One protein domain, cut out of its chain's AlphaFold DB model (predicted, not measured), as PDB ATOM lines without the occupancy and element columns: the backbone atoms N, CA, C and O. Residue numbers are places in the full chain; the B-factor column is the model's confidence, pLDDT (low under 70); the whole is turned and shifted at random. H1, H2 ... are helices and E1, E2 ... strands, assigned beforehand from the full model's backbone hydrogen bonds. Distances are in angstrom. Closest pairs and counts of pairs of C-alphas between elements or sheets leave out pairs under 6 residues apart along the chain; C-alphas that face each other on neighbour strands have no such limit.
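What this domain is: This is residues 37 to 73 and 324 to 424 of the 607 residues of an uncharacterized protein of Clostridiales bacterium (UniProt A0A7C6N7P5). A lopsided sandwich of two sheets: a large, strongly twisted sheet built on the long hairpin of E8 and E9, with a smaller sheet of E1, E4 and E7 over part of one face, and a short helix, H1, grazing the smaller sheet. The hairpin of E8 and E9 lies along the longest axis, and the tail after E9 begins along it and then turns across it towards Asn 424. The printed part has 138 residues, with E1, H1 and then E2 to E9 along the chain; the large sheet is mixed, in the order E2, E3, E9, E8, E5, E6, and the small one is antiparallel, in the order E1, E4, E7. The class is mostly strand, though under half of the residues are in named elements. The whole is compact, with a radius of gyration of the C-alphas of 15.8 A, and elongated, with spans of 52 by 32 by 27 A.

Where its parts are: In the large sheet, E8 is residues 390 to 401, 35.8 A long, and E9 is residues 404 to 415, 36.0 A long, ending at C-alpha 415 (113.570, 103.269, 82.567). E5 is residues 364 to 369, 17.0 A; E6 residues 372 to 374; E3 residues 335 to 339, 13.4 A; E2 residues 65 to 67. In the small sheet, E1 is residues 44 to 50, 17.2 A, from C-alpha 44 (126.235, 119.791, 89.853); E4 is residues 346 to 353, 23.4 A; E7 is residues 380 to 383. H1 is residues 53 to 56.

How they stand to each other: E8 and E9 form an antiparallel hairpin, with N 395 and O 410 at 2.8 A. On the other side of E8 stands E5, antiparallel, with N 366 and O 398 at 2.9 A. E5 and E6 form a second hairpin, with N 369 and O 372 at 2.8 A. E3 is parallel to E9, with N 338 and O 413 at 2.9 A, and antiparallel to the edge strand E2, with N 66 and O 337 at 2.9 A. E4 is the inner strand of the small sheet, antiparallel to E1, N 48 and O 350 at 2.9 A, and to E7, N 380 and O 349 at 2.8 A. The facing parts of the two sheets are 8.2 A centre to centre, their best planes 28 degrees apart. E1 and E9 are near each other. H1 only grazes the small sheet, with residues 53 to 56, and is too short for an O i to N i+4 pair; its one O i to N i+3 pair is within range.

The domain as a whole: The C-alphas farthest apart, of Tyr 403 and Asn 424, are 53.5 A apart. Residues 74 to 323 are not printed, and C-alphas 73 and 324 are 6.4 A apart across this cut. Of the links printed whole, none is long. Mean pLDDT of the printed part is 81.2; residues 53 to 62 are among those under 70.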
ATOM      1  N   SER A  37     136.280 118.809 102.724       50.31
ATOM      2  CA  SER A  37     136.831 120.072 103.225       50.31
ATOM      3  C   SER A  37     136.603 121.247 102.270       50.31
ATOM      4  O   SER A  37     136.687 122.392 102.697       50.31
ATOM      5  N   ILE A  38     136.394 120.967 100.977       60.12
ATOM      6  CA  ILE A  38     136.160 121.944  99.905       60.12
ATOM      7  C   ILE A  38     135.211 121.299  98.883       60.12
ATOM      8  O   ILE A  38     135.365 120.114  98.569       60.12
ATOM      9  N   SER A  39     134.254 122.064  98.355       66.25
ATOM     10  CA  SER A  39     133.377 121.631  97.263       66.25
ATOM     11  C   SER A  39     134.164 121.347  95.984       66.25
ATOM     12  O   SER A  39     135.128 122.036  95.653       66.25
ATOM     13  N   ASN A  40     133.752 120.331  95.222       77.75
ATOM     14  CA  ASN A  40     134.349 120.105  93.913       77.75
ATOM     15  C   ASN A  40     133.763 121.097  92.891       77.75
ATOM     16  O   ASN A  40     132.545 121.115  92.709       77.75
ATOM     17  N   PRO A  41     134.598 121.853  92.157       79.00
ATOM     18  CA  PRO A  41     134.111 122.842  91.198       79.00
ATOM     19  C   PRO A  41     133.387 122.247  89.990       79.00
ATOM     20  O   PRO A  41     132.653 122.947  89.299       79.00
ATOM     21  N   ALA A  42     133.564 120.950  89.741       85.94
ATOM     22  CA  ALA A  42     132.870 120.220  88.691       85.94
ATOM     23  C   ALA A  42     131.625 119.466  89.201       85.94
ATOM     24  O   ALA A  42     131.125 118.586  88.504       85.94
ATOM     25  N   TRP A  43     131.125 119.753  90.406       89.44
ATOM     26  CA  TRP A  43     129.851 119.192  90.858       89.44
ATOM     27  C   TRP A  43     128.641 119.948  90.314       89.44
ATOM     28  O   TRP A  43     128.683 121.156  90.071       89.44
ATOM     29  N   LEU A  44     127.544 119.213  90.136       85.94
ATOM     30  CA  LEU A  44     126.235 119.791  89.853       85.94
ATOM     31  C   LEU A  44     125.579 120.283  91.142       85.94
ATOM     32  O   LEU A  44     125.718 119.650  92.184       85.94
ATOM     33  N   LYS A  45     124.831 121.382  91.036       79.50
ATOM     34  CA  LYS A  45     123.910 121.874  92.059       79.50
ATOM     35  C   LYS A  45     122.545 121.212  91.964       79.50
ATOM     36  O   LYS A  45     121.986 120.791  92.970       79.50
ATOM     37  N   THR A  46     122.013 121.119  90.752       77.75
ATOM     38  CA  THR A  46     120.726 120.473  90.495       77.75
ATOM     39  C   THR A  46     120.805 119.576  89.273       77.75
ATOM     40  O   THR A  46     121.550 119.836  88.326       77.75
ATOM     41  N   LEU A  47     119.984 118.529  89.304       83.00
ATOM     42  CA  LEU A  47     119.734 117.632  88.193       83.00
ATOM     43  C   LEU A  47     118.230 117.383  88.117       83.00
ATOM     44  O   LEU A  47     117.632 116.872  89.061       83.00
ATOM     45  N   VAL A  48     117.613 117.777  87.008       83.19
ATOM     46  CA  VAL A  48     116.164 117.686  86.814       83.19
ATOM     47  C   VAL A  48     115.869 116.861  85.574       83.19
ATOM     48  O   VAL A  48     116.432 117.114  84.509       83.19
ATOM     49  N   VAL A  49     114.948 115.906  85.712       84.00
ATOM     50  CA  VAL A  49     114.405 115.100  84.615       84.00
ATOM     51  C   VAL A  49     112.892 115.264  84.586       84.00
ATOM     52  O   VAL A  49     112.224 115.048  85.598       84.00
ATOM     53  N   ASN A  50     112.363 115.635  83.421       83.19
ATOM     54  CA  ASN A  50     110.934 115.810  83.191       83.19
ATOM     55  C   ASN A  50     110.458 115.010  81.977       83.19
ATOM     56  O   ASN A  50     111.133 114.943  80.947       83.19
ATOM     57  N   GLU A  51     109.247 114.471  82.084       80.31
ATOM     58  CA  GLU A  51     108.577 113.710  81.025       80.31
ATOM     59  C   GLU A  51     107.840 114.573  79.994       80.31
ATOM     60  O   GLU A  51     107.539 114.078  78.910       80.31
ATOM     61  N   ASN A  52     107.542 115.841  80.309       71.00
ATOM     62  CA  ASN A  52     106.893 116.795  79.404       71.00
ATOM     63  C   ASN A  52     107.416 118.232  79.627       71.00
ATOM     64  O   ASN A  52     107.700 118.649  80.747       71.00
ATOM     65  N   MET A  53     107.484 119.026  78.555       53.34
ATOM     66  CA  MET A  53     107.754 120.469  78.560       53.34
ATOM     67  C   MET A  53     106.756 121.311  79.391       53.34
ATOM     68  O   MET A  53     107.110 122.388  79.859       53.34
ATOM     69  N   LEU A  54     105.518 120.862  79.617       50.50
ATOM     70  CA  LEU A  54     104.591 121.545  80.543       50.50
ATOM     71  C   LEU A  54     104.980 121.332  82.017       50.50
ATOM     72  O   LEU A  54     104.781 122.231  82.836       50.50
ATOM     73  N   ASP A  55     105.622 120.205  82.337       50.25
ATOM     74  CA  ASP A  55     106.232 119.959  83.649       50.25
ATOM     75  C   ASP A  55     107.561 120.719  83.823       50.25
ATOM     76  O   ASP A  55     107.963 121.023  84.947       50.25
ATOM     77  N   VAL A  56     108.205 121.126  82.719       42.66
ATOM     78  CA  VAL A  56     109.413 121.978  82.708       42.66
ATOM     79  C   VAL A  56     109.162 123.368  83.307       42.66
ATOM     80  O   VAL A  56     110.061 123.924  83.930       42.66
ATOM     81  N   ASN A  57     107.928 123.879  83.249       33.78
ATOM     82  CA  ASN A  57     107.535 125.136  83.906       33.78
ATOM     83  C   ASN A  57     107.094 124.962  85.377       33.78
ATOM     84  O   ASN A  57     106.557 125.896  85.971       33.78
ATOM     85  N   GLY A  58     107.316 123.784  85.978       34.91
ATOM     86  CA  GLY A  58     107.176 123.570  87.422       34.91
ATOM     87  C   GLY A  58     105.744 123.410  87.939       34.91
ATOM     88  O   GLY A  58     105.513 123.637  89.124       34.91
ATOM     89  N   ILE A  59     104.780 123.039  87.088       36.25
ATOM     90  CA  ILE A  59     103.362 123.040  87.482       36.25
ATOM     91  C   ILE A  59     102.835 121.667  87.931       36.25
ATOM     92  O   ILE A  59     101.911 121.674  88.744       36.25
ATOM     93  N   THR A  60     103.394 120.511  87.525       42.91
ATOM     94  CA  THR A  60     102.742 119.234  87.900       42.91
ATOM     95  C   THR A  60     103.598 118.032  88.311       42.91
ATOM     96  O   THR A  60     103.242 117.460  89.339       42.91
ATOM     97  N   THR A  61     104.698 117.620  87.660       53.62
ATOM     98  CA  THR A  61     105.442 116.439  88.185       53.62
ATOM     99  C   THR A  61     106.878 116.304  87.666       53.62
ATOM    100  O   THR A  61     107.088 116.218  86.461       53.62
ATOM    101  N   ARG A  62     107.870 116.234  88.568       69.88
ATOM    102  CA  ARG A  62     109.260 115.852  88.241       69.88
ATOM    103  C   ARG A  62     109.399 114.328  88.280       69.88
ATOM    104  O   ARG A  62     108.749 113.690  89.108       69.88
ATOM    105  N   THR A  63     110.250 113.750  87.432       76.00
ATOM    106  CA  THR A  63     110.616 112.332  87.560       76.00
ATOM    107  C   THR A  63     111.509 112.157  88.786       76.00
ATOM    108  O   THR A  63     112.532 112.832  88.908       76.00
ATOM    109  N   ASP A  64     111.139 111.239  89.681       80.81
ATOM    110  CA  ASP A  64     111.951 110.923  90.856       80.81
ATOM    111  C   ASP A  64     113.291 110.310  90.432       80.81
ATOM    112  O   ASP A  64     113.334 109.274  89.757       80.81
ATOM    113  N   LEU A  65     114.384 110.931  90.871       83.81
ATOM    114  CA  LEU A  65     115.720 110.358  90.780       83.81
ATOM    115  C   LEU A  65     115.976 109.467  91.996       83.81
ATOM    116  O   LEU A  65     115.688 109.834  93.136       83.81
ATOM    117  N   VAL A  66     116.525 108.284  91.738       87.75
ATOM    118  CA  VAL A  66     116.950 107.333  92.766       87.75
ATOM    119  C   VAL A  66     118.463 107.206  92.694       87.75
ATOM    120  O   VAL A  66     118.998 106.746  91.688       87.75
ATOM    121  N   ALA A  67     119.152 107.629  93.752       87.81
ATOM    122  CA  ALA A  67     120.602 107.524  93.856       87.81
ATOM    123  C   ALA A  67     121.067 106.059  93.755       87.81
ATOM    124  O   ALA A  67     120.526 105.176  94.426       87.81
ATOM    125  N   VAL A  68     122.103 105.812  92.950       90.44
ATOM    126  CA  VAL A  68     122.821 104.531  92.852       90.44
ATOM    127  C   VAL A  68     124.263 104.759  93.328       90.44
ATOM    128  O   VAL A  68     125.175 104.953  92.520       90.44
ATOM    129  N   PRO A  69     124.470 104.831  94.651       88.00
ATOM    130  CA  PRO A  69     125.745 105.206  95.252       88.00
ATOM    131  C   PRO A  69     126.733 104.029  95.309       88.00
ATOM    132  O   PRO A  69     126.333 102.864  95.339       88.00
ATOM    133  N   ASP A  70     128.029 104.333  95.425       85.69
ATOM    134  CA  ASP A  70     129.056 103.316  95.705       85.69
ATOM    135  C   ASP A  70     128.948 102.785  97.145       85.69
ATOM    136  O   ASP A  70     129.191 101.606  97.413       85.69
ATOM    137  N   TYR A  71     128.562 103.655  98.083       86.75
ATOM    138  CA  TYR A  71     128.264 103.286  99.463       86.75
ATOM    139  C   TYR A  71     126.737 103.250  99.673       86.75
ATOM    140  O   TYR A  71     126.055 104.197  99.309       86.75
ATOM    141  N   PRO A  72     126.148 102.185 100.241       86.50
ATOM    142  CA  PRO A  72     124.699 101.951 100.163       86.50
ATOM    143  C   PRO A  72     123.828 102.863 101.044       86.50
ATOM    144  O   PRO A  72     122.604 102.751 100.991       86.50
ATOM    145  N   TYR A  73     124.422 103.743 101.853       88.25
ATOM    146  CA  TYR A  73     123.703 104.594 102.808       88.25
ATOM    147  C   TYR A  73     124.000 106.072 102.578       88.25
ATOM    148  O   TYR A  73     125.116 106.419 102.203       88.25
ATOM    149  N   PHE A 324     118.808 106.800 101.396       78.75
ATOM    150  CA  PHE A 324     118.703 107.966 100.524       78.75
ATOM    151  C   PHE A 324     117.247 108.400 100.417       78.75
ATOM    152  O   PHE A 324     116.363 107.548 100.255       78.75
ATOM    153  N   GLU A 325     116.988 109.703 100.489       72.56
ATOM    154  CA  GLU A 325     115.633 110.189 100.279       72.56
ATOM    155  C   GLU A 325     115.256 110.116  98.796       72.56
ATOM    156  O   GLU A 325     116.071 110.277  97.885       72.56
ATOM    157  N   LYS A 326     113.984 109.811  98.538       68.44
ATOM    158  CA  LYS A 326     113.472 109.671  97.177       68.44
ATOM    159  C   LYS A 326     113.292 111.054  96.554       68.44
ATOM    160  O   LYS A 326     112.582 111.877  97.125       68.44
ATOM    161  N   GLY A 327     113.854 111.269  95.364       67.25
ATOM    162  CA  GLY A 327     113.741 112.539  94.640       67.25
ATOM    163  C   GLY A 327     114.752 113.606  95.076       67.25
ATOM    164  O   GLY A 327     114.760 114.689  94.494       67.25
ATOM    165  N   GLU A 328     115.611 113.296  96.049       71.94
ATOM    166  CA  GLU A 328     116.758 114.125  96.423       71.94
ATOM    167  C   GLU A 328     117.956 113.892  95.492       71.94
ATOM    168  O   GLU A 328     118.134 112.814  94.915       71.94
ATOM    169  N   PHE A 329     118.784 114.928  95.331       81.19
ATOM    170  CA  PHE A 329     119.966 114.903  94.473       81.19
ATOM    171  C   PHE A 329     121.235 115.117  95.300       81.19
ATOM    172  O   PHE A 329     121.443 116.187  95.866       81.19
ATOM    173  N   TYR A 330     122.115 114.117  95.268       84.25
ATOM    174  CA  TYR A 330     123.400 114.094  95.955       84.25
ATOM    175  C   TYR A 330     124.540 114.357  94.953       84.25
ATOM    176  O   TYR A 330     124.806 113.557  94.051       84.25
ATOM    177  N   ALA A 331     125.243 115.477  95.080       85.44
ATOM    178  CA  ALA A 331     126.227 115.928  94.095       85.44
ATOM    179  C   ALA A 331     127.460 115.023  93.955       85.44
ATOM    180  O   ALA A 331     128.124 115.049  92.915       85.44
ATOM    181  N   ASP A 332     127.780 114.228  94.971       86.69
ATOM    182  CA  ASP A 332     128.888 113.272  94.975       86.69
ATOM    183  C   ASP A 332     128.467 111.837  94.612       86.69
ATOM    184  O   ASP A 332     129.328 110.960  94.513       86.69
ATOM    185  N   VAL A 333     127.179 111.610  94.332       90.50
ATOM    186  CA  VAL A 333     126.677 110.386  93.704       90.50
ATOM    187  C   VAL A 333     126.621 110.598  92.193       90.50
ATOM    188  O   VAL A 333     126.032 111.556  91.700       90.50
ATOM    189  N   TYR A 334     127.244 109.697  91.436       94.56
ATOM    190  CA  TYR A 334     127.426 109.862  89.987       94.56
ATOM    191  C   TYR A 334     126.491 109.002  89.137       94.56
ATOM    192  O   TYR A 334     126.493 109.131  87.916       94.56
ATOM    193  N   ASN A 335     125.692 108.130  89.746       95.44
ATOM    194  CA  ASN A 335     124.753 107.271  89.033       95.44
ATOM    195  C   ASN A 335     123.366 107.401  89.652       95.44
ATOM    196  O   ASN A 335     123.218 107.367  90.871       95.44
ATOM    197  N   TYR A 336     122.358 107.525  88.798       93.88
ATOM    198  CA  TYR A 336     120.963 107.654  89.189       93.88
ATOM    199  C   TYR A 336     120.089 106.775  88.313       93.88
ATOM    200  O   TYR A 336     120.317 106.673  87.111       93.88
ATOM    201  N   ASP A 337     119.047 106.205  88.895       92.44
ATOM    202  CA  ASP A 337     117.954 105.593  88.156       92.44
ATOM    203  C   ASP A 337     116.785 106.584  88.086       92.44
ATOM    204  O   ASP A 337     116.418 107.199  89.087       92.44
ATOM    205  N   ALA A 338     116.188 106.726  86.905       90.75
ATOM    206  CA  ALA A 338     114.982 107.518  86.686       90.75
ATOM    207  C   ALA A 338     113.890 106.607  86.126       90.75
ATOM    208  O   ALA A 338     114.020 106.081  85.020       90.75
ATOM    209  N   GLN A 339     112.819 106.406  86.891       88.69
ATOM    210  CA  GLN A 339     111.672 105.615  86.450       88.69
ATOM    211  C   GLN A 339     110.591 106.551  85.921       88.69
ATOM    212  O   GLN A 339     109.970 107.275  86.700       88.69
ATOM    213  N   LEU A 340     110.351 106.514  84.611       86.25
ATOM    214  CA  LEU A 340     109.272 107.287  84.006       86.25
ATOM    215  C   LEU A 340     107.914 106.697  84.409       86.25
ATOM    216  O   LEU A 340     107.764 105.477  84.551       86.25
ATOM    217  N   ALA A 341     106.924 107.565  84.576       83.19
ATOM    218  CA  ALA A 341     105.532 107.200  84.781       83.19
ATOM    219  C   ALA A 341     104.916 106.647  83.488       83.19
ATOM    220  O   ALA A 341     104.179 105.658  83.534       83.19
ATOM    221  N   TYR A 342     105.258 107.239  82.341       83.81
ATOM    222  CA  TYR A 342     104.719 106.861  81.038       83.81
ATOM    223  C   TYR A 342     105.802 106.391  80.065       83.81
ATOM    224  O   TYR A 342     106.992 106.667  80.218       83.81
ATOM    225  N   ILE A 343     105.373 105.684  79.023       86.19
ATOM    226  CA  ILE A 343     106.199 105.406  77.853       86.19
ATOM    227  C   ILE A 343     106.383 106.725  77.097       86.19
ATOM    228  O   ILE A 343     105.409 107.303  76.603       86.19
ATOM    229  N   ARG A 344     107.632 107.177  76.971       86.81
ATOM    230  CA  ARG A 344     107.996 108.439  76.315       86.81
ATOM    231  C   ARG A 344     108.977 108.209  75.172       86.81
ATOM    232  O   ARG A 344     109.877 107.376  75.258       86.81
ATOM    233  N   ASP A 345     108.815 108.973  74.102       88.38
ATOM    234  CA  ASP A 345     109.768 109.072  72.991       88.38
ATOM    235  C   ASP A 345     110.861 110.123  73.247       88.38
ATOM    236  O   ASP A 345     111.845 110.192  72.511       88.38
ATOM    237  N   LYS A 346     110.710 110.930  74.302       89.12
ATOM    238  CA  LYS A 346     111.688 111.919  74.755       89.12
ATOM    239  C   LYS A 346     111.469 112.355  76.200       89.12
ATOM    240  O   LYS A 346     110.374 112.229  76.736       89.12
ATOM    241  N   ILE A 347     112.510 112.928  76.790       89.62
ATOM    242  CA  ILE A 347     112.493 113.605  78.094       89.62
ATOM    243  C   ILE A 347     113.228 114.941  77.999       89.62
ATOM    244  O   ILE A 347     113.944 115.202  77.031       89.62
ATOM    245  N   TRP A 348     113.090 115.774  79.024       88.00
ATOM    246  CA  TRP A 348     113.824 117.025  79.167       88.00
ATOM    247  C   TRP A 348     114.724 116.945  80.389       88.00
ATOM    248  O   TRP A 348     114.253 116.669  81.492       88.00
ATOM    249  N   VAL A 349     116.013 117.197  80.184       88.88
ATOM    250  CA  VAL A 349     117.028 117.169  81.239       88.88
ATOM    251  C   VAL A 349     117.618 118.560  81.395       88.88
ATOM    252  O   VAL A 349     118.000 119.180  80.404       88.88
ATOM    253  N   SER A 350     117.683 119.048  82.629       84.69
ATOM    254  CA  SER A 350     118.303 120.327  82.978       84.69
ATOM    255  C   SER A 350     119.261 120.138  84.141       84.69
ATOM    256  O   SER A 350     119.028 119.317  85.034       84.69
ATOM    257  N   VAL A 351     120.364 120.877  84.098       84.44
ATOM    258  CA  VAL A 351     121.442 120.803  85.078       84.44
ATOM    259  C   VAL A 351     121.915 122.198  85.437       84.44
ATOM    260  O   VAL A 351     121.961 123.083  84.584       84.44
ATOM    261  N   SER A 352     122.306 122.390  86.689       81.19
ATOM    262  CA  SER A 352     123.036 123.586  87.107       81.19
ATOM    263  C   SER A 352     124.332 123.182  87.784       81.19
ATOM    264  O   SER A 352     124.393 122.148  88.450       81.19
ATOM    265  N   SER A 353     125.387 123.965  87.599       78.75
ATOM    266  CA  SER A 353     126.658 123.748  88.284       78.75
ATOM    267  C   SER A 353     126.627 124.316  89.696       78.75
ATOM    268  O   SER A 353     125.920 125.280  89.984       78.75
ATOM    269  N   LEU A 354     127.434 123.730  90.578       74.81
ATOM    270  CA  LEU A 354     127.663 124.277  91.912       74.81
ATOM    271  C   LEU A 354     128.488 125.568  91.877       74.81
ATOM    272  O   LEU A 354     128.309 126.427  92.732       74.81
ATOM    273  N   HIS A 355     129.381 125.709  90.898       72.31
ATOM    274  CA  HIS A 355     130.231 126.886  90.741       72.31
ATOM    275  C   HIS A 355     129.989 127.584  89.411       72.31
ATOM    276  O   HIS A 355     129.598 126.961  88.422       72.31
ATOM    277  N   THR A 356     130.258 128.884  89.396       72.75
ATOM    278  CA  THR A 356     130.291 129.711  88.190       72.75
ATOM    279  C   THR A 356     131.750 129.988  87.855       72.75
ATOM    280  O   THR A 356     132.525 130.305  88.746       72.75
ATOM    281  N   ALA A 357     132.141 129.846  86.589       74.00
ATOM    282  CA  ALA A 357     133.513 130.127  86.177       74.00
ATOM    283  C   ALA A 357     133.768 131.635  86.053       74.00
ATOM    284  O   ALA A 357     133.005 132.334  85.377       74.00
ATOM    285  N   ASP A 358     134.879 132.108  86.617       74.69
ATOM    286  CA  ASP A 358     135.376 133.465  86.396       74.69
ATOM    287  C   ASP A 358     136.400 133.527  85.247       74.69
ATOM    288  O   ASP A 358     137.583 133.190  85.376       74.69
ATOM    289  N   ALA A 359     135.949 134.046  84.103       75.00
ATOM    290  CA  ALA A 359     136.800 134.240  82.935       75.00
ATOM    291  C   ALA A 359     137.985 135.194  83.192       75.00
ATOM    292  O   ALA A 359     139.020 135.053  82.537       75.00
ATOM    293  N   ALA A 360     137.875 136.145  84.130       74.31
ATOM    294  CA  ALA A 360     138.964 137.061  84.483       74.31
ATOM    295  C   ALA A 360     140.116 136.339  85.196       74.31
ATOM    296  O   ALA A 360     141.277 136.724  85.033       74.31
ATOM    297  N   LYS A 361     139.810 135.250  85.911       75.31
ATOM    298  CA  LYS A 361     140.791 134.341  86.518       75.31
ATOM    299  C   LYS A 361     141.230 133.206  85.591       75.31
ATOM    300  O   LYS A 361     142.076 132.401  85.963       75.31
ATOM    301  N   GLY A 362     140.747 133.194  84.346       78.06
ATOM    302  CA  GLY A 362     141.048 132.159  83.353       78.06
ATOM    303  C   GLY A 362     140.292 130.853  83.587       78.06
ATOM    304  O   GLY A 362     140.662 129.824  83.019       78.06
ATOM    305  N   GLU A 363     139.241 130.887  84.403       85.75
ATOM    306  CA  GLU A 363     138.420 129.723  84.681       85.75
ATOM    307  C   GLU A 363     137.445 129.466  83.529       85.75
ATOM    308  O   GLU A 363     136.931 130.384  82.882       85.75
ATOM    309  N   THR A 364     137.150 128.196  83.269       88.75
ATOM    310  CA  THR A 364     136.101 127.802  82.326       88.75
ATOM    311  C   THR A 364     135.275 126.667  82.903       88.75
ATOM    312  O   THR A 364     135.814 125.732  83.491       88.75
ATOM    313  N   LEU A 365     133.964 126.734  82.689       88.12
ATOM    314  CA  LEU A 365     133.025 125.681  83.037       88.12
ATOM    315  C   LEU A 365     132.252 125.289  81.782       88.12
ATOM    316  O   LEU A 365     131.643 126.134  81.125       88.12
ATOM    317  N   VAL A 366     132.268 124.001  81.458       92.38
ATOM    318  CA  VAL A 366     131.514 123.438  80.340       92.38
ATOM    319  C   VAL A 366     130.690 122.266  80.848       92.38
ATOM    320  O   VAL A 366     131.239 121.271  81.317       92.38
ATOM    321  N   MET A 367     129.370 122.371  80.712       93.50
ATOM    322  CA  MET A 367     128.443 121.268  80.952       93.50
ATOM    323  C   MET A 367     127.977 120.689  79.621       93.50
ATOM    324  O   MET A 367     127.742 121.422  78.659       93.50
ATOM    325  N   LYS A 368     127.866 119.364  79.556       96.06
ATOM    326  CA  LYS A 368     127.396 118.633  78.377       96.06
ATOM    327  C   LYS A 368     126.377 117.581  78.782       96.06
ATOM    328  O   LYS A 368     126.586 116.908  79.786       96.06
ATOM    329  N   ILE A 369     125.349 117.379  77.965       95.75
ATOM    330  CA  ILE A 369     124.409 116.255  78.071       95.75
ATOM    331  C   ILE A 369     124.522 115.432  76.790       95.75
ATOM    332  O   ILE A 369     124.365 115.957  75.688       95.75
ATOM    333  N   ASN A 370     124.846 114.147  76.921       95.19
ATOM    334  CA  ASN A 370     125.160 113.231  75.820       95.19
ATOM    335  C   ASN A 370     126.214 113.792  74.844       95.19
ATOM    336  O   ASN A 370     126.147 113.572  73.639       95.19
ATOM    337  N   GLY A 371     127.197 114.528  75.376       92.50
ATOM    338  CA  GLY A 371     128.276 115.159  74.606       92.50
ATOM    339  C   GLY A 371     127.948 116.543  74.035       92.50
ATOM    340  O   GLY A 371     128.873 117.266  73.664       92.50
ATOM    341  N   GLU A 372     126.679 116.951  74.034       93.31
ATOM    342  CA  GLU A 372     126.233 118.252  73.531       93.31
ATOM    343  C   GLU A 372     126.299 119.324  74.631       93.31
ATOM    344  O   GLU A 372     125.775 119.078  75.720       93.31
ATOM    345  N   PRO A 373     126.894 120.508  74.386       91.06
ATOM    346  CA  PRO A 373     126.934 121.591  75.368       91.06
ATOM    347  C   PRO A 373     125.538 122.048  75.810       91.06
ATOM    348  O   PRO A 373     124.616 122.111  74.991       91.06
ATOM    349  N   VAL A 374     125.407 122.402  77.088       87.56
ATOM    350  CA  VAL A 374     124.175 122.939  77.683       87.56
ATOM    351  C   VAL A 374     124.500 124.102  78.623       87.56
ATOM    352  O   VAL A 374     125.515 124.067  79.329       87.56
ATOM    353  N   GLY A 375     123.676 125.149  78.612       77.81
ATOM    354  CA  GLY A 375     123.738 126.229  79.593       77.81
ATOM    355  C   GLY A 375     123.257 125.787  80.978       77.81
ATOM    356  O   GLY A 375     122.611 124.753  81.131       77.81
ATOM    357  N   THR A 376     123.561 126.582  82.006       72.88
ATOM    358  CA  THR A 376     122.998 126.339  83.343       72.88
ATOM    359  C   THR A 376     121.478 126.504  83.311       72.88
ATOM    360  O   THR A 376     120.974 127.441  82.692       72.88
ATOM    361  N   GLU A 377     120.766 125.567  83.931       68.94
ATOM    362  CA  GLU A 377     119.299 125.479  83.988       68.94
ATOM    363  C   GLU A 377     118.586 125.366  82.622       68.94
ATOM    364  O   GLU A 377     117.355 125.320  82.555       68.94
ATOM    365  N   GLU A 378     119.332 125.227  81.523       75.62
ATOM    366  CA  GLU A 378     118.775 125.030  80.189       75.62
ATOM    367  C   GLU A 378     118.272 123.589  80.022       75.62
ATOM    368  O   GLU A 378     118.999 122.618  80.234       75.62
ATOM    369  N   PHE A 379     117.014 123.439  79.604       80.75
ATOM    370  CA  PHE A 379     116.432 122.126  79.341       80.75
ATOM    371  C   PHE A 379     116.820 121.614  77.956       80.75
ATOM    372  O   PHE A 379     116.427 122.173  76.929       80.75
ATOM    373  N   LYS A 380     117.519 120.481  77.933       84.62
ATOM    374  CA  LYS A 380     117.843 119.735  76.721       84.62
ATOM    375  C   LYS A 380     116.826 118.622  76.497       84.62
ATOM    376  O   LYS A 380     116.612 117.785  77.370       84.62
ATOM    377  N   GLU A 381     116.230 118.593  75.308       90.62
ATOM    378  CA  GLU A 381     115.411 117.465  74.856       90.62
ATOM    379  C   GLU A 381     116.313 116.263  74.536       90.62
ATOM    380  O   GLU A 381     117.247 116.377  73.736       90.62
ATOM    381  N   ILE A 382     116.030 115.122  75.160       92.50
ATOM    382  CA  ILE A 382     116.755 113.866  74.974       92.50
ATOM    383  C   ILE A 382     115.807 112.844  74.347       92.50
ATOM    384  O   ILE A 382     114.810 112.488  74.981       92.50
ATOM    385  N   PRO A 383     116.093 112.359  73.127       91.81
ATOM    386  CA  PRO A 383     115.284 111.323  72.503       91.81
ATOM    387  C   PRO A 383     115.444 110.001  73.258       91.81
ATOM    388  O   PRO A 383     116.551 109.623  73.642       91.81
ATOM    389  N   LEU A 384     114.335 109.287  73.421       90.56
ATOM    390  CA  LEU A 384     114.274 107.965  74.024       90.56
ATOM    391  C   LEU A 384     113.718 106.951  73.024       90.56
ATOM    392  O   LEU A 384     112.700 107.163  72.369       90.56
ATOM    393  N   SER A 385     114.357 105.790  72.953       88.00
ATOM    394  CA  SER A 385     113.784 104.601  72.331       88.00
ATOM    395  C   SER A 385     112.650 104.032  73.185       88.00
ATOM    396  O   SER A 385     112.813 103.833  74.391       88.00
ATOM    397  N   ARG A 386     111.511 103.720  72.559       82.44
ATOM    398  CA  ARG A 386     110.381 103.040  73.223       82.44
ATOM    399  C   ARG A 386     110.670 101.560  73.494       82.44
ATOM    400  O   ARG A 386     110.079 100.988  74.398       82.44
ATOM    401  N   ASP A 387     111.598 100.973  72.737       80.19
ATOM    402  CA  ASP A 387     111.932  99.544  72.792       80.19
ATOM    403  C   ASP A 387     113.095  99.236  73.749       80.19
ATOM    404  O   ASP A 387     113.414  98.073  73.997       80.19
ATOM    405  N   ALA A 388     113.777 100.267  74.255       80.62
ATOM    406  CA  ALA A 388     114.893 100.093  75.172       80.62
ATOM    407  C   ALA A 388     114.397 100.033  76.621       80.62
ATOM    408  O   ALA A 388     113.778 100.976  77.110       80.62
ATOM    409  N   GLU A 389     114.730  98.940  77.310       76.88
ATOM    410  CA  GLU A 389     114.400  98.729  78.726       76.88
ATOM    411  C   GLU A 389     115.054  99.788  79.630       76.88
ATOM    412  O   GLU A 389     114.419 100.311  80.546       76.88
ATOM    413  N   ILE A 390     116.313 100.138  79.340       90.31
ATOM    414  CA  ILE A 390     117.087 101.171  80.035       90.31
ATOM    415  C   ILE A 390     117.874 101.983  79.005       90.31
ATOM    416  O   ILE A 390     118.508 101.413  78.114       90.31
ATOM    417  N   GLN A 391     117.877 103.307  79.148       94.19
ATOM    418  CA  GLN A 391     118.720 104.215  78.367       94.19
ATOM    419  C   GLN A 391     119.529 105.131  79.272       94.19
ATOM    420  O   GLN A 391     118.985 105.760  80.172       94.19
ATOM    421  N   ALA A 392     120.831 105.222  79.014       95.25
ATOM    422  CA  ALA A 392     121.720 106.086  79.772       95.25
ATOM    423  C   ALA A 392     121.734 107.508  79.192       95.25
ATOM    424  O   ALA A 392     121.995 107.698  78.002       95.25
ATOM    425  N   VAL A 393     121.514 108.502  80.047       96.50
ATOM    426  CA  VAL A 393     121.818 109.911  79.781       96.50
ATOM    427  C   VAL A 393     123.096 110.262  80.525       96.50
ATOM    428  O   VAL A 393     123.159 110.131  81.745       96.50
ATOM    429  N   VAL A 394     124.116 110.696  79.793       97.50
ATOM    430  CA  VAL A 394     125.439 111.009  80.340       97.50
ATOM    431  C   VAL A 394     125.602 112.517  80.424       97.50
ATOM    432  O   VAL A 394     125.543 113.209  79.410       97.50
ATOM    433  N   ILE A 395     125.846 113.030  81.620       97.81
ATOM    434  CA  ILE A 395     126.137 114.438  81.864       97.81
ATOM    435  C   ILE A 395     127.607 114.570  82.228       97.81
ATOM    436  O   ILE A 395     128.094 113.872  83.110       97.81
ATOM    437  N   THR A 396     128.318 115.487  81.586       96.94
ATOM    438  CA  THR A 396     129.718 115.778  81.903       96.94
ATOM    439  C   THR A 396     129.852 117.228  82.330       96.94
ATOM    440  O   THR A 396     129.384 118.122  81.628       96.94
ATOM    441  N   VAL A 397     130.520 117.454  83.458       94.31
ATOM    442  CA  VAL A 397     130.892 118.780  83.952       94.31
ATOM    443  C   VAL A 397     132.409 118.877  83.906       94.31
ATOM    444  O   VAL A 397     133.112 118.113  84.568       94.31
ATOM    445  N   GLU A 398     132.919 119.786  83.085       93.81
ATOM    446  CA  GLU A 398     134.341 120.085  82.960       93.81
ATOM    447  C   GLU A 398     134.600 121.474  83.538       93.81
ATOM    448  O   GLU A 398     134.143 122.469  82.977       93.81
ATOM    449  N   TYR A 399     135.356 121.538  84.629       90.31
ATOM    450  CA  TYR A 399     135.881 122.781  85.175       90.31
ATOM    451  C   TYR A 399     137.382 122.861  84.911       90.31
ATOM    452  O   TYR A 399     138.119 121.889  85.127       90.31
ATOM    453  N   ARG A 400     137.846 124.014  84.440       88.44
ATOM    454  CA  ARG A 400     139.269 124.303  84.263       88.44
ATOM    455  C   ARG A 400     139.606 125.595  84.966       88.44
ATOM    456  O   ARG A 400     138.955 126.597  84.712       88.44
ATOM    457  N   ASP A 401     140.665 125.553  85.747       82.25
ATOM    458  CA  ASP A 401     141.405 126.709  86.237       82.25
ATOM    459  C   ASP A 401     142.840 126.576  85.693       82.25
ATOM    460  O   ASP A 401     143.271 125.468  85.357       82.25
ATOM    461  N   ASN A 402     143.589 127.673  85.578       69.94
ATOM    462  CA  ASN A 402     144.909 127.792  84.940       69.94
ATOM    463  C   ASN A 402     145.963 126.748  85.388       69.94
ATOM    464  O   ASN A 402     147.023 126.636  84.769       69.94
ATOM    465  N   TYR A 403     145.674 125.951  86.421       67.06
ATOM    466  CA  TYR A 403     146.538 124.911  86.976       67.06
ATOM    467  C   TYR A 403     145.887 123.522  87.127       67.06
ATOM    468  O   TYR A 403     146.597 122.564  87.445       67.06
ATOM    469  N   GLN A 404     144.574 123.371  86.917       78.38
ATOM    470  CA  GLN A 404     143.822 122.140  87.202       78.38
ATOM    471  C   GLN A 404     142.675 121.944  86.197       78.38
ATOM    472  O   GLN A 404     141.860 122.836  85.988       78.38
ATOM    473  N   ASN A 405     142.571 120.741  85.625       88.31
ATOM    474  CA  ASN A 405     141.392 120.306  84.873       88.31
ATOM    475  C   ASN A 405     140.665 119.248  85.696       88.31
ATOM    476  O   ASN A 405     141.232 118.186  85.970       88.31
ATOM    477  N   ILE A 406     139.420 119.522  86.062       91.06
ATOM    478  CA  ILE A 406     138.588 118.608  86.837       91.06
ATOM    479  C   ILE A 406     137.363 118.262  85.999       91.06
ATOM    480  O   ILE A 406     136.674 119.133  85.476       91.06
ATOM    481  N   THR A 407     137.094 116.968  85.862       93.44
ATOM    482  CA  THR A 407     135.939 116.469  85.118       93.44
ATOM    483  C   THR A 407     135.145 115.510  85.983       93.44
ATOM    484  O   THR A 407     135.713 114.599  86.593       93.44
ATOM    485  N   LYS A 408     133.828 115.697  86.013       94.44
ATOM    486  CA  LYS A 408     132.869 114.781  86.633       94.44
ATOM    487  C   LYS A 408     131.864 114.320  85.598       94.44
ATOM    488  O   LYS A 408     131.530 115.054  84.672       94.44
ATOM    489  N   THR A 409     131.436 113.073  85.726       96.69
ATOM    490  CA  THR A 409     130.441 112.473  84.841       96.69
ATOM    491  C   THR A 409     129.335 111.887  85.693       96.69
ATOM    492  O   THR A 409     129.624 111.092  86.580       96.69
ATOM    493  N   TYR A 410     128.103 112.292  85.417       96.75
ATOM    494  CA  TYR A 410     126.891 111.756  86.014       96.75
ATOM    495  C   TYR A 410     126.158 110.923  84.964       96.75
ATOM    496  O   TYR A 410     126.118 111.299  83.793       96.75
ATOM    497  N   THR A 411     125.562 109.812  85.376       97.50
ATOM    498  CA  THR A 411     124.783 108.935  84.501       97.50
ATOM    499  C   THR A 411     123.381 108.771  85.063       97.50
ATOM    500  O   THR A 411     123.226 108.395  86.223       97.50
ATOM    501  N   ILE A 412     122.364 109.019  84.239       96.25
ATOM    502  CA  ILE A 412     120.972 108.692  84.551       96.25
ATOM    503  C   ILE A 412     120.557 107.483  83.718       96.25
ATOM    504  O   ILE A 412     120.513 107.563  82.493       96.25
ATOM    505  N   ASN A 413     120.207 106.383  84.369       96.12
ATOM    506  CA  ASN A 413     119.596 105.217  83.748       96.12
ATOM    507  C   ASN A 413     118.079 105.415  83.703       96.12
ATOM    508  O   ASN A 413     117.370 105.214  84.692       96.12
ATOM    509  N   VAL A 414     117.578 105.825  82.546       94.50
ATOM    510  CA  VAL A 414     116.161 106.088  82.306       94.50
ATOM    511  C   VAL A 414     115.451 104.787  81.952       94.50
ATOM    512  O   VAL A 414     115.777 104.150  80.948       94.50
ATOM    513  N   LYS A 415     114.467 104.412  82.768       92.62
ATOM    514  CA  LYS A 415     113.570 103.269  82.567       92.62
ATOM    515  C   LYS A 415     112.218 103.767  82.079       92.62
ATOM    516  O   LYS A 415     111.634 104.665  82.687       92.62
ATOM    517  N   GLN A 416     111.718 103.177  80.998       89.44
ATOM    518  CA  GLN A 416     110.397 103.507  80.458       89.44
ATOM    519  C   GLN A 416     109.286 103.199  81.468       89.44
ATOM    520  O   GLN A 416     109.392 102.254  82.257       89.44
ATOM    521  N   GLY A 417     108.206 103.980  81.420       84.94
ATOM    522  CA  GLY A 417     106.967 103.637  82.111       84.94
ATOM    523  C   GLY A 417     106.292 102.413  81.492       84.94
ATOM    524  O   GLY A 417     106.687 101.920  80.437       84.94
ATOM    525  N   LEU A 418     105.244 101.919  82.148       82.88
ATOM    526  CA  LEU A 418     104.498 100.736  81.692       82.88
ATOM    527  C   LEU A 418     103.212 101.080  80.929       82.88
ATOM    528  O   LEU A 418     102.546 100.189  80.407       82.88
ATOM    529  N   VAL A 419     102.845 102.361  80.885       81.00
ATOM    530  CA  VAL A 419     101.594 102.855  80.301       81.00
ATOM    531  C   VAL A 419     101.877 103.965  79.297       81.00
ATOM    532  O   VAL A 419     102.785 104.768  79.493       81.00
ATOM    533  N   ASP A 420     101.111 104.022  78.209       77.88
ATOM    534  CA  ASP A 420     101.219 105.115  77.241       77.88
ATOM    535  C   ASP A 420     100.867 106.463  77.883       77.88
ATOM    536  O   ASP A 420      99.969 106.551  78.725       77.88
ATOM    537  N   ALA A 421     101.557 107.523  77.455       70.69
ATOM    538  CA  ALA A 421     101.234 108.880  77.879       70.69
ATOM    539  C   ALA A 421      99.782 109.254  77.497       70.69
ATOM    540  O   ALA A 421      99.288 108.822  76.446       70.69
ATOM    541  N   PRO A 422      99.076 110.067  78.308       65.50
ATOM    542  CA  PRO A 422      97.710 110.483  78.010       65.50
ATOM    543  C   PRO A 422      97.611 111.178  76.639       65.50
ATOM    544  O   PRO A 422      98.320 112.139  76.360       65.50
ATOM    545  N   GLN A 423      96.674 110.738  75.794       45.91
ATOM    546  CA  GLN A 423      96.500 111.214  74.405       45.91
ATOM    547  C   GLN A 423      96.106 112.706  74.277       45.91
ATOM    548  O   GLN A 423      96.155 113.260  73.183       45.91
ATOM    549  N   ASN A 424      95.733 113.362  75.382       45.75
ATOM    550  CA  ASN A 424      95.294 114.763  75.433       45.75
ATOM    551  C   ASN A 424      96.327 115.697  76.087       45.75
ATOM    552  O   ASN A 424      95.957 116.739  76.633       45.75
TER     553      ASN A 424